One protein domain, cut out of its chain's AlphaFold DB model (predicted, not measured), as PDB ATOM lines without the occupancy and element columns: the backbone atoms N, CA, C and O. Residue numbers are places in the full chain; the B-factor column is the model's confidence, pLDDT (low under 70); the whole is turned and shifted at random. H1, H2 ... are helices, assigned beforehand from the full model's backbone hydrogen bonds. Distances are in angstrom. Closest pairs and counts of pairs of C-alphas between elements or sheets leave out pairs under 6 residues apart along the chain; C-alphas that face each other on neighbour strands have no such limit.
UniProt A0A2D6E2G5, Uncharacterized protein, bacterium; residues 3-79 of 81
ATOM      1  N   ASP A   3     303.672 308.803 395.815       77.56
ATOM      2  CA  ASP A   3     303.399 309.678 396.972       77.56
ATOM      3  C   ASP A   3     304.011 311.082 396.848       77.56
ATOM      4  O   ASP A   3     303.643 311.981 397.591       77.56
ATOM      5  N   LEU A   4     304.940 311.280 395.905       82.81
ATOM      6  CA  LEU A   4     305.527 312.589 395.598       82.81
ATOM      7  C   LEU A   4     304.753 313.327 394.496       82.81
ATOM      8  O   LEU A   4     305.122 314.442 394.153       82.81
ATOM      9  N   GLY A   5     303.725 312.706 393.903       86.94
ATOM     10  CA  GLY A   5     302.962 313.293 392.798       86.94
ATOM     11  C   GLY A   5     303.731 313.411 391.476       86.94
ATOM     12  O   GLY A   5     303.231 314.043 390.553       86.94
ATOM     13  N   ILE A   6     304.917 312.805 391.365       88.12
ATOM     14  CA  ILE A   6     305.780 312.906 390.180       88.12
ATOM     15  C   ILE A   6     305.277 311.957 389.086       88.12
ATOM     16  O   ILE A   6     305.026 310.771 389.336       88.12
ATOM     17  N   SER A   7     305.150 312.471 387.864       90.00
ATOM     18  CA  SER A   7     304.723 311.708 386.694       90.00
ATOM     19  C   SER A   7     305.800 310.735 386.207       90.00
ATOM     20  O   SER A   7     306.997 310.892 386.445       90.00
ATOM     21  N   TRP A   8     305.390 309.712 385.453       87.44
ATOM     22  CA  TRP A   8     306.333 308.745 384.880       87.44
ATOM     23  C   TRP A   8     307.327 309.380 383.894       87.44
ATOM     24  O   TRP A   8     308.426 308.864 383.702       87.44
ATOM     25  N   THR A   9     306.942 310.485 383.257       92.56
ATOM     26  CA  THR A   9     307.802 311.228 382.333       92.56
ATOM     27  C   THR A   9     308.921 311.930 383.093       92.56
ATOM     28  O   THR A   9     310.086 311.667 382.810       92.56
ATOM     29  N   GLU A  10     308.585 312.682 384.142       87.62
ATOM     30  CA  GLU A  10     309.561 313.379 384.994       87.62
ATOM     31  C   GLU A  10     310.543 312.407 385.665       87.62
ATOM     32  O   GLU A  10     311.734 312.692 385.778       87.62
ATOM     33  N   ILE A  11     310.079 311.214 386.056       89.25
ATOM     34  CA  ILE A  11     310.947 310.158 386.604       89.25
ATOM     35  C   ILE A  11     312.019 309.731 385.599       89.25
ATOM     36  O   ILE A  11     313.157 309.481 385.989       89.25
ATOM     37  N   LYS A  12     311.656 309.611 384.319       91.00
ATOM     38  CA  LYS A  12     312.586 309.190 383.263       91.00
ATOM     39  C   LYS A  12     313.553 310.301 382.865       91.00
ATOM     40  O   LYS A  12     314.658 309.995 382.431       91.00
ATOM     41  N   GLU A  13     313.130 311.554 382.995       94.38
ATOM     42  CA  GLU A  13     313.945 312.734 382.689       94.38
ATOM     43  C   GLU A  13     314.898 313.105 383.835       94.38
ATOM     44  O   GLU A  13     315.944 313.704 383.597       94.38
ATOM     45  N   SER A  14     314.581 312.701 385.067       91.94
ATOM     46  CA  SER A  14     315.423 312.938 386.240       91.94
ATOM     47  C   SER A  14     316.684 312.073 386.241       91.94
ATOM     48  O   SER A  14     316.672 310.880 385.920       91.94
ATOM     49  N   SER A  15     317.786 312.640 386.720       95.00
ATOM     50  CA  SER A  15     319.020 311.894 386.945       95.00
ATOM     51  C   SER A  15     318.893 310.920 388.123       95.00
ATOM     52  O   SER A  15     318.135 311.121 389.076       95.00
ATOM     53  N   ARG A  16     319.721 309.865 388.133       92.56
ATOM     54  CA  ARG A  16     319.768 308.911 389.261       92.56
ATOM     55  C   ARG A  16     320.049 309.592 390.604       92.56
ATOM     56  O   ARG A  16     319.530 309.136 391.620       92.56
ATOM     57  N   GLY A  17     320.865 310.648 390.610       95.25
ATOM     58  CA  GLY A  17     321.192 311.404 391.819       95.25
ATOM     59  C   GLY A  17     319.978 312.135 392.387       95.25
ATOM     60  O   GLY A  17     319.705 312.030 393.582       95.25
ATOM     61  N   GLU A  18     319.200 312.792 391.527       92.00
ATOM     62  CA  GLU A  18     317.968 313.486 391.918       92.00
ATOM     63  C   GLU A  18     316.930 312.509 392.464       92.00
ATOM     64  O   GLU A  18     316.386 312.730 393.545       92.00
ATOM     65  N   LEU A  19     316.730 311.369 391.795       92.06
ATOM     66  CA  LEU A  19     315.791 310.349 392.266       92.06
ATOM     67  C   LEU A  19     316.190 309.777 393.631       92.06
ATOM     68  O   LEU A  19     315.340 309.572 394.498       92.06
ATOM     69  N   GLN A  20     317.485 309.546 393.857       94.31
ATOM     70  CA  GLN A  20     317.986 309.122 395.166       94.31
ATOM     71  C   GLN A  20     317.803 310.209 396.230       94.31
ATOM     72  O   GLN A  20     317.446 309.889 397.365       94.31
ATOM     73  N   GLY A  21     318.021 311.477 395.876       93.56
ATOM     74  CA  GLY A  21     317.764 312.622 396.748       93.56
ATOM     75  C   GLY A  21     316.297 312.706 397.161       93.56
ATOM     76  O   GLY A  21     316.002 312.784 398.353       93.56
ATOM     77  N   LEU A  22     315.381 312.583 396.200       92.38
ATOM     78  CA  LEU A  22     313.935 312.582 396.426       92.38
ATOM     79  C   LEU A  22     313.492 311.421 397.320       92.38
ATOM     80  O   LEU A  22     312.734 311.622 398.267       92.38
ATOM     81  N   LEU A  23     314.002 310.212 397.073       92.12
ATOM     82  CA  LEU A  23     313.708 309.050 397.915       92.12
ATOM     83  C   LEU A  23     314.208 309.240 399.349       92.12
ATOM     84  O   LEU A  23     313.491 308.918 400.296       92.12
ATOM     85  N   ARG A  24     315.414 309.792 399.524       93.69
ATOM     86  CA  ARG A  24     315.959 310.108 400.853       93.69
ATOM     87  C   ARG A  24     315.146 311.190 401.557       93.69
ATOM     88  O   ARG A  24     314.881 311.056 402.746       93.69
ATOM     89  N   GLY A  25     314.736 312.231 400.835       91.94
ATOM     90  CA  GLY A  25     313.878 313.294 401.355       91.94
ATOM     91  C   GLY A  25     312.538 312.750 401.845       91.94
ATOM     92  O   GLY A  25     312.172 312.982 402.995       91.94
ATOM     93  N   LEU A  26     311.864 311.945 401.018       92.81
ATOM     94  CA  LEU A  26     310.604 311.294 401.380       92.81
ATOM     95  C   LEU A  26     310.761 310.376 402.597       92.81
ATOM     96  O   LEU A  26     309.944 310.415 403.511       92.81
ATOM     97  N   TYR A  27     311.826 309.572 402.633       93.31
ATOM     98  CA  TYR A  27     312.122 308.716 403.779       93.31
ATOM     99  C   TYR A  27     312.286 309.534 405.066       93.31
ATOM    100  O   TYR A  27     311.652 309.229 406.075       93.31
ATOM    101  N   ASN A  28     313.089 310.600 405.025       92.38
ATOM    102  CA  ASN A  28     313.313 311.463 406.183       92.38
ATOM    103  C   ASN A  28     312.015 312.135 406.644       92.38
ATOM    104  O   ASN A  28     311.750 312.158 407.843       92.38
ATOM    105  N   TYR A  29     311.201 312.630 405.709       92.19
ATOM    106  CA  TYR A  29     309.898 313.225 406.000       92.19
ATOM    107  C   TYR A  29     308.980 312.224 406.712       92.19
ATOM    108  O   TYR A  29     308.471 312.509 407.792       92.19
ATOM    109  N   ASN A  30     308.850 311.014 406.169       92.44
ATOM    110  CA  ASN A  30     308.004 309.976 406.752       92.44
ATOM    111  C   ASN A  30     308.460 309.585 408.163       92.44
ATOM    112  O   ASN A  30     307.634 309.471 409.062       92.44
ATOM    113  N   VAL A  31     309.769 309.426 408.389       92.38
ATOM    114  CA  VAL A  31     310.314 309.126 409.725       92.38
ATOM    115  C   VAL A  31     310.077 310.284 410.691       92.38
ATOM    116  O   VAL A  31     309.724 310.066 411.849       92.38
ATOM    117  N   MET A  32     310.264 311.519 410.232       91.06
ATOM    118  CA  MET A  32     310.101 312.717 411.047       91.06
ATOM    119  C   MET A  32     308.644 312.941 411.466       91.06
ATOM    120  O   MET A  32     308.401 313.376 412.586       91.06
ATOM    121  N   HIS A  33     307.685 312.602 410.609       90.81
ATOM    122  CA  HIS A  33     306.259 312.826 410.853       90.81
ATOM    123  C   HIS A  33     305.489 311.559 411.260       90.81
ATOM    124  O   HIS A  33     304.277 311.611 411.437       90.81
ATOM    125  N   ALA A  34     306.175 310.430 411.477       91.00
ATOM    126  CA  ALA A  34     305.551 309.140 411.801       91.00
ATOM    127  C   ALA A  34     304.630 309.171 413.037       91.00
ATOM    128  O   ALA A  34     303.673 308.405 413.114       91.00
ATOM    129  N   PHE A  35     304.914 310.055 413.998       92.75
ATOM    130  CA  PHE A  35     304.164 310.192 415.252       92.75
ATOM    131  C   PHE A  35     303.468 311.548 415.390       92.75
ATOM    132  O   PHE A  35     303.098 311.948 416.496       92.75
ATOM    133  N   ASP A  36     303.292 312.277 414.292       89.38
ATOM    134  CA  ASP A  36     302.546 313.528 414.332       89.38
ATOM    135  C   ASP A  36     301.072 313.256 414.672       89.38
ATOM    136  O   ASP A  36     300.451 312.325 414.165       89.38
ATOM    137  N   GLY A  37     300.525 314.042 415.601       87.12
ATOM    138  CA  GLY A  37     299.183 313.832 416.156       87.12
ATOM    139  C   GLY A  37     299.123 312.907 417.380       87.12
ATOM    140  O   GLY A  37     298.109 312.905 418.075       87.12
ATOM    141  N   TYR A  38     300.200 312.189 417.714       89.50
ATOM    142  CA  TYR A  38     300.279 311.425 418.961       89.50
ATOM    143  C   TYR A  38     300.880 312.264 420.092       89.50
ATOM    144  O   TYR A  38     301.894 312.940 419.927       89.50
ATOM    145  N   SER A  39     300.274 312.182 421.279       88.50
ATOM    146  CA  SER A  39     300.895 312.688 422.505       88.50
ATOM    147  C   SER A  39     301.937 311.696 423.028       88.50
ATOM    148  O   SER A  39     301.839 310.493 422.785       88.50
ATOM    149  N   GLU A  40     302.902 312.171 423.816       86.62
ATOM    150  CA  GLU A  40     303.919 311.306 424.436       86.62
ATOM    151  C   GLU A  40     303.296 310.170 425.261       86.62
ATOM    152  O   GLU A  40     303.772 309.035 425.238       86.62
ATOM    153  N   LYS A  41     302.179 310.456 425.942       89.06
ATOM    154  CA  LYS A  41     301.418 309.457 426.697       89.06
ATOM    155  C   LYS A  41     300.838 308.380 425.777       89.06
ATOM    156  O   LYS A  41     300.985 307.200 426.075       89.06
ATOM    157  N   ALA A  42     300.252 308.775 424.645       90.00
ATOM    158  CA  ALA A  42     299.707 307.836 423.668       90.00
ATOM    159  C   ALA A  42     300.800 306.945 423.056       90.00
ATOM    160  O   ALA A  42     300.605 305.738 422.928       90.00
ATOM    161  N   VAL A  43     301.975 307.507 422.749       89.69
ATOM    162  CA  VAL A  43     303.130 306.724 422.276       89.69
ATOM    163  C   VAL A  43     303.612 305.747 423.351       89.69
ATOM    164  O   VAL A  43     303.903 304.592 423.048       89.69
ATOM    165  N   SER A  44     303.662 306.176 424.614       89.50
ATOM    166  CA  SER A  44     304.032 305.312 425.742       89.50
ATOM    167  C   SER A  44     303.054 304.149 425.925       89.50
ATOM    168  O   SER A  44     303.478 303.015 426.151       89.50
ATOM    169  N   ASP A  45     301.754 304.399 425.770       92.31
ATOM    170  CA  ASP A  45     300.725 303.364 425.854       92.31
ATOM    171  C   ASP A  45     300.783 302.396 424.658       92.31
ATOM    172  O   ASP A  45     300.725 301.182 424.854       92.31
ATOM    173  N   LEU A  46     301.021 302.893 423.438       90.62
ATOM    174  CA  LEU A  46     301.285 302.054 422.259       90.62
ATOM    175  C   LEU A  46     302.525 301.175 422.449       90.62
ATOM    176  O   LEU A  46     302.511 299.988 422.124       90.62
ATOM    177  N   ALA A  47     303.578 301.736 423.037       91.19
ATOM    178  CA  ALA A  47     304.830 301.047 423.307       91.19
ATOM    179  C   ALA A  47     304.724 299.921 424.347       91.19
ATOM    180  O   ALA A  47     305.580 299.037 424.366       91.19
ATOM    181  N   LYS A  48     303.712 299.944 425.227       90.94
ATOM    182  CA  LYS A  48     303.444 298.833 426.158       90.94
ATOM    183  C   LYS A  48     302.955 297.591 425.412       90.94
ATOM    184  O   LYS A  48     303.322 296.484 425.787       90.94
ATOM    185  N   ASN A  49     302.170 297.792 424.354       91.19
ATOM    186  CA  ASN A  49     301.613 296.715 423.536       91.19
ATOM    187  C   ASN A  49     302.551 296.309 422.393       91.19
ATOM    188  O   ASN A  49     302.592 295.142 422.016       91.19
ATOM    189  N   ASN A  50     303.316 297.258 421.849       91.81
ATOM    190  CA  ASN A  50     304.304 297.010 420.809       91.81
ATOM    191  C   ASN A  50     305.642 297.713 421.127       91.81
ATOM    192  O   ASN A  50     305.802 298.899 420.830       91.81
ATOM    193  N   PRO A  51     306.633 296.992 421.682       90.62
ATOM    194  CA  PRO A  51     307.917 297.574 422.065       90.62
ATOM    195  C   PRO A  51     308.696 298.236 420.918       90.62
ATOM    196  O   PRO A  51     309.472 299.159 421.183       90.62
ATOM    197  N   SER A  52     308.488 297.824 419.657       90.38
ATOM    198  CA  SER A  52     309.196 298.406 418.502       90.38
ATOM    199  C   SER A  52     308.908 299.901 418.340       90.38
ATOM    200  O   SER A  52     309.790 300.663 417.948       90.38
ATOM    201  N   VAL A  53     307.713 300.335 418.759       91.31
ATOM    202  CA  VAL A  53     307.261 301.732 418.719       91.31
ATOM    203  C   VAL A  53     308.195 302.651 419.504       91.31
ATOM    204  O   VAL A  53     308.392 303.797 419.107       91.31
ATOM    205  N   ARG A  54     308.836 302.164 420.579       88.94
ATOM    206  CA  ARG A  54     309.834 302.966 421.309       88.94
ATOM    207  C   ARG A  54     311.025 303.305 420.427       88.94
ATOM    208  O   ARG A  54     311.445 304.456 420.402       88.94
ATOM    209  N   GLY A  55     311.562 302.315 419.716       91.06
ATOM    210  CA  GLY A  55     312.712 302.504 418.834       91.06
ATOM    211  C   GLY A  55     312.386 303.436 417.671       91.06
ATOM    212  O   GLY A  55     313.173 304.325 417.351       91.06
ATOM    213  N   ASP A  56     311.197 303.286 417.093       91.19
ATOM    214  CA  ASP A  56     310.740 304.160 416.015       91.19
ATOM    215  C   ASP A  56     310.516 305.597 416.506       91.19
ATOM    216  O   ASP A  56     310.945 306.541 415.845       91.19
ATOM    217  N   TYR A  57     309.943 305.783 417.701       91.44
ATOM    218  CA  TYR A  57     309.777 307.109 418.297       91.44
ATOM    219  C   TYR A  57     311.120 307.788 418.576       91.44
ATOM    220  O   TYR A  57     311.298 308.960 418.247       91.44
ATOM    221  N   VAL A  58     312.092 307.053 419.127       90.88
ATOM    222  CA  VAL A  58     313.458 307.561 419.334       90.88
ATOM    223  C   VAL A  58     314.063 308.013 418.005       90.88
ATOM    224  O   VAL A  58     314.544 309.141 417.915       90.88
ATOM    225  N   ARG A  59     313.943 307.202 416.949       91.25
ATOM    226  CA  ARG A  59     314.428 307.544 415.604       91.25
ATOM    227  C   ARG A  59     313.770 308.816 415.059       91.25
ATOM    228  O   ARG A  59     314.448 309.658 414.471       91.25
ATOM    229  N   THR A  60     312.468 308.996 415.275       91.50
ATOM    230  CA  THR A  60     311.757 310.234 414.921       91.50
ATOM    231  C   THR A  60     312.302 311.440 415.690       91.50
ATOM    232  O   THR A  60     312.531 312.493 415.095       91.50
ATOM    233  N   GLN A  61     312.551 311.303 416.996       90.00
ATOM    234  CA  GLN A  61     313.099 312.380 417.828       90.00
ATOM    235  C   GLN A  61     314.532 312.756 417.433       90.00
ATOM    236  O   GLN A  61     314.859 313.943 417.374       90.00
ATOM    237  N   GLU A  62     315.375 311.773 417.119       90.56
ATOM    238  CA  GLU A  62     316.722 311.984 416.580       90.56
ATOM    239  C   GLU A  62     316.675 312.727 415.244       90.56
ATOM    240  O   GLU A  62     317.423 313.684 415.036       90.56
ATOM    241  N   MET A  63     315.751 312.342 414.357       90.19
ATOM    242  CA  MET A  63     315.568 313.010 413.071       90.19
ATOM    243  C   MET A  63     315.121 314.467 413.256       90.19
ATOM    244  O   MET A  63     315.726 315.368 412.678       90.19
ATOM    245  N   LYS A  64     314.136 314.726 414.129       88.75
ATOM    246  CA  LYS A  64     313.692 316.092 414.469       88.75
ATOM    247  C   LYS A  64     314.830 316.929 415.061       88.75
ATOM    248  O   LYS A  64     314.968 318.102 414.717       88.75
ATOM    249  N   ALA A  65     315.669 316.341 415.916       88.38
ATOM    250  CA  ALA A  65     316.834 317.020 416.481       88.38
ATOM    251  C   ALA A  65     317.863 317.386 415.400       88.38
ATOM    252  O   ALA A  65     318.349 318.514 415.375       88.38
ATOM    253  N   ARG A  66     318.143 316.465 414.469       87.31
ATOM    254  CA  ARG A  66     319.083 316.675 413.358       87.31
ATOM    255  C   ARG A  66     318.681 317.833 412.441       87.31
ATOM    256  O   ARG A  66     319.557 318.523 411.932       87.31
ATOM    257  N   PHE A  67     317.381 318.052 412.251       85.94
ATOM    258  CA  PHE A  67     316.836 319.149 411.441       85.94
ATOM    259  C   PHE A  67     316.456 320.400 412.258       85.94
ATOM    260  O   PHE A  67     315.808 321.298 411.730       85.94
ATOM    261  N   GLY A  68     316.843 320.484 413.537       81.81
ATOM    262  CA  GLY A  68     316.616 321.676 414.366       81.81
ATOM    263  C   GLY A  68     315.159 321.910 414.785       81.81
ATOM    264  O   GLY A  68     314.825 322.988 415.262       81.81
ATOM    265  N   MET A  69     314.284 320.911 414.647       74.94
ATOM    266  CA  MET A  69     312.857 321.009 414.989       74.94
ATOM    267  C   MET A  69     312.551 320.744 416.468       74.94
ATOM    268  O   MET A  69     311.392 320.801 416.887       74.94
ATOM    269  N   ARG A  70     313.563 320.444 417.289       66.56
ATOM    270  CA  ARG A  70     313.376 320.379 418.741       66.56
ATOM    271  C   ARG A  70     313.161 321.788 419.282       66.56
ATOM    272  O   ARG A  70     314.035 322.639 419.151       66.56
ATOM    273  N   LYS A  71     312.030 322.008 419.959       62.19
ATOM    274  CA  LYS A  71     311.879 323.166 420.844       62.19
ATOM    275  C   LYS A  71     312.960 323.062 421.919       62.19
ATOM    276  O   LYS A  71     312.924 322.151 422.744       62.19
ATOM    277  N   GLN A  72     313.936 323.966 421.872       58.91
ATOM    278  CA  GLN A  72     314.818 324.228 423.001       58.91
ATOM    279  C   GLN A  72     313.902 324.671 424.143       58.91
ATOM    280  O   GLN A  72     313.276 325.728 424.064       58.91
ATOM    281  N   HIS A  73     313.734 323.833 425.162       56.50
ATOM    282  CA  HIS A  73     313.178 324.317 426.413       56.50
ATOM    283  C   HIS A  73     314.254 325.211 427.017       56.50
ATOM    284  O   HIS A  73     315.234 324.696 427.549       56.50
ATOM    285  N   THR A  74     314.096 326.530 426.895       57.25
ATOM    286  CA  THR A  74     314.866 327.451 427.725       57.25
ATOM    287  C   THR A  74     314.560 327.087 429.166       57.25
ATOM    288  O   THR A  74     313.398 327.010 429.580       57.25
ATOM    289  N   SER A  75     315.596 326.739 429.923       67.06
ATOM    290  CA  SER A  75     315.400 326.418 431.332       67.06
ATOM    291  C   SER A  75     314.842 327.661 432.032       67.06
ATOM    292  O   SER A  75     315.121 328.786 431.623       67.06
ATOM    293  N   PHE A  76     314.082 327.492 433.118       64.81
ATOM    294  CA  PHE A  76     313.539 328.625 433.886       64.81
ATOM    295  C   PHE A  76     314.621 329.649 434.294       64.81
ATOM    296  O   PHE A  76     314.353 330.840 434.414       64.81
ATOM    297  N   LYS A  77     315.872 329.194 434.428       66.25
ATOM    298  CA  LYS A  77     317.042 330.014 434.749       66.25
ATOM    299  C   LYS A  77     317.456 330.975 433.623       66.25
ATOM    300  O   LYS A  77     318.092 331.978 433.905       66.25
ATOM    301  N   GLU A  78     317.092 330.688 432.375       58.75
ATOM    302  CA  GLU A  78     317.359 331.535 431.198       58.75
ATOM    303  C   GLU A  78     316.237 332.557 430.936       58.75
ATOM    304  O   GLU A  78     316.411 333.469 430.135       58.75
ATOM    305  N   LEU A  79     315.092 332.421 431.618       58.53
ATOM    306  CA  LEU A  79     313.961 333.361 431.576       58.53
ATOM    307  C   LEU A  79     314.043 334.462 432.646       58.53
ATOM    308  O   LEU A  79     313.329 335.454 432.547       58.53
TER     309      LEU A  79
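Overview. This is residues 3 to 79 of the 81 residues of an uncharacterized protein of bacterium (UniProt A0A2D6E2G5). The long helix H2 runs as an arm into the side of H4, meeting it with its residues 28 to 33, while H3 and H4 form a helical hairpin. Short H1 lies at the far end of H2, and residues 71 to 79, with H5, stick out as a tail. The 77 printed residues, with five named helices in the order H1 to H5 and no named strand, are all helix in class. The whole is flat and only just extended, close to loose, with a radius of gyration of the C-alphas of 17.4 A and spans of 53 by 38 by 18 A.

Along the chain. Find C-alpha 8 at (306.333, 308.745, 384.880), where H1, residues 8 to 13, begins. H2, residues 16 to 33, runs 25.8 A to C-alpha 33 at (306.259, 312.826, 410.853). H3, residues 40 to 49, measures 14.8 A, and H4, residues 52 to 66, 21.4 A. H5, residues 76 to 79, ends at C-alpha 79, (313.961, 333.361, 431.576).

Arrangement. Look first at Ile 11 and Leu 19: their C-alphas, 7.5 A apart, are the closest of H1 and H2, which are close but not clearly touching. H2 and H4 touch at a steep tilt of 66 degrees, opposite ways; their closest C-alphas, Met 32 and Thr 60, are 4.9 A apart. In the hairpin, H4 touches H3 with residues 53 to 57 alone, at a shallow tilt of 33 degrees, only just short of steep; the closest C-alphas, Ala 47 and Val 53, are 5.2 A apart. H5 is apart from H4. Each O i to N i+4 pair is within hydrogen-bond range in H1, H2 and H4, and 5 of 6 in H3; H5 is too short for such a pair.

Size, cuts and confidence. The C-alphas of Thr 9 and Lys 77 are the two farthest apart, 56.4 A. The printed part has no cut and no long link. Residues 70 to 79 have pLDDT under 70.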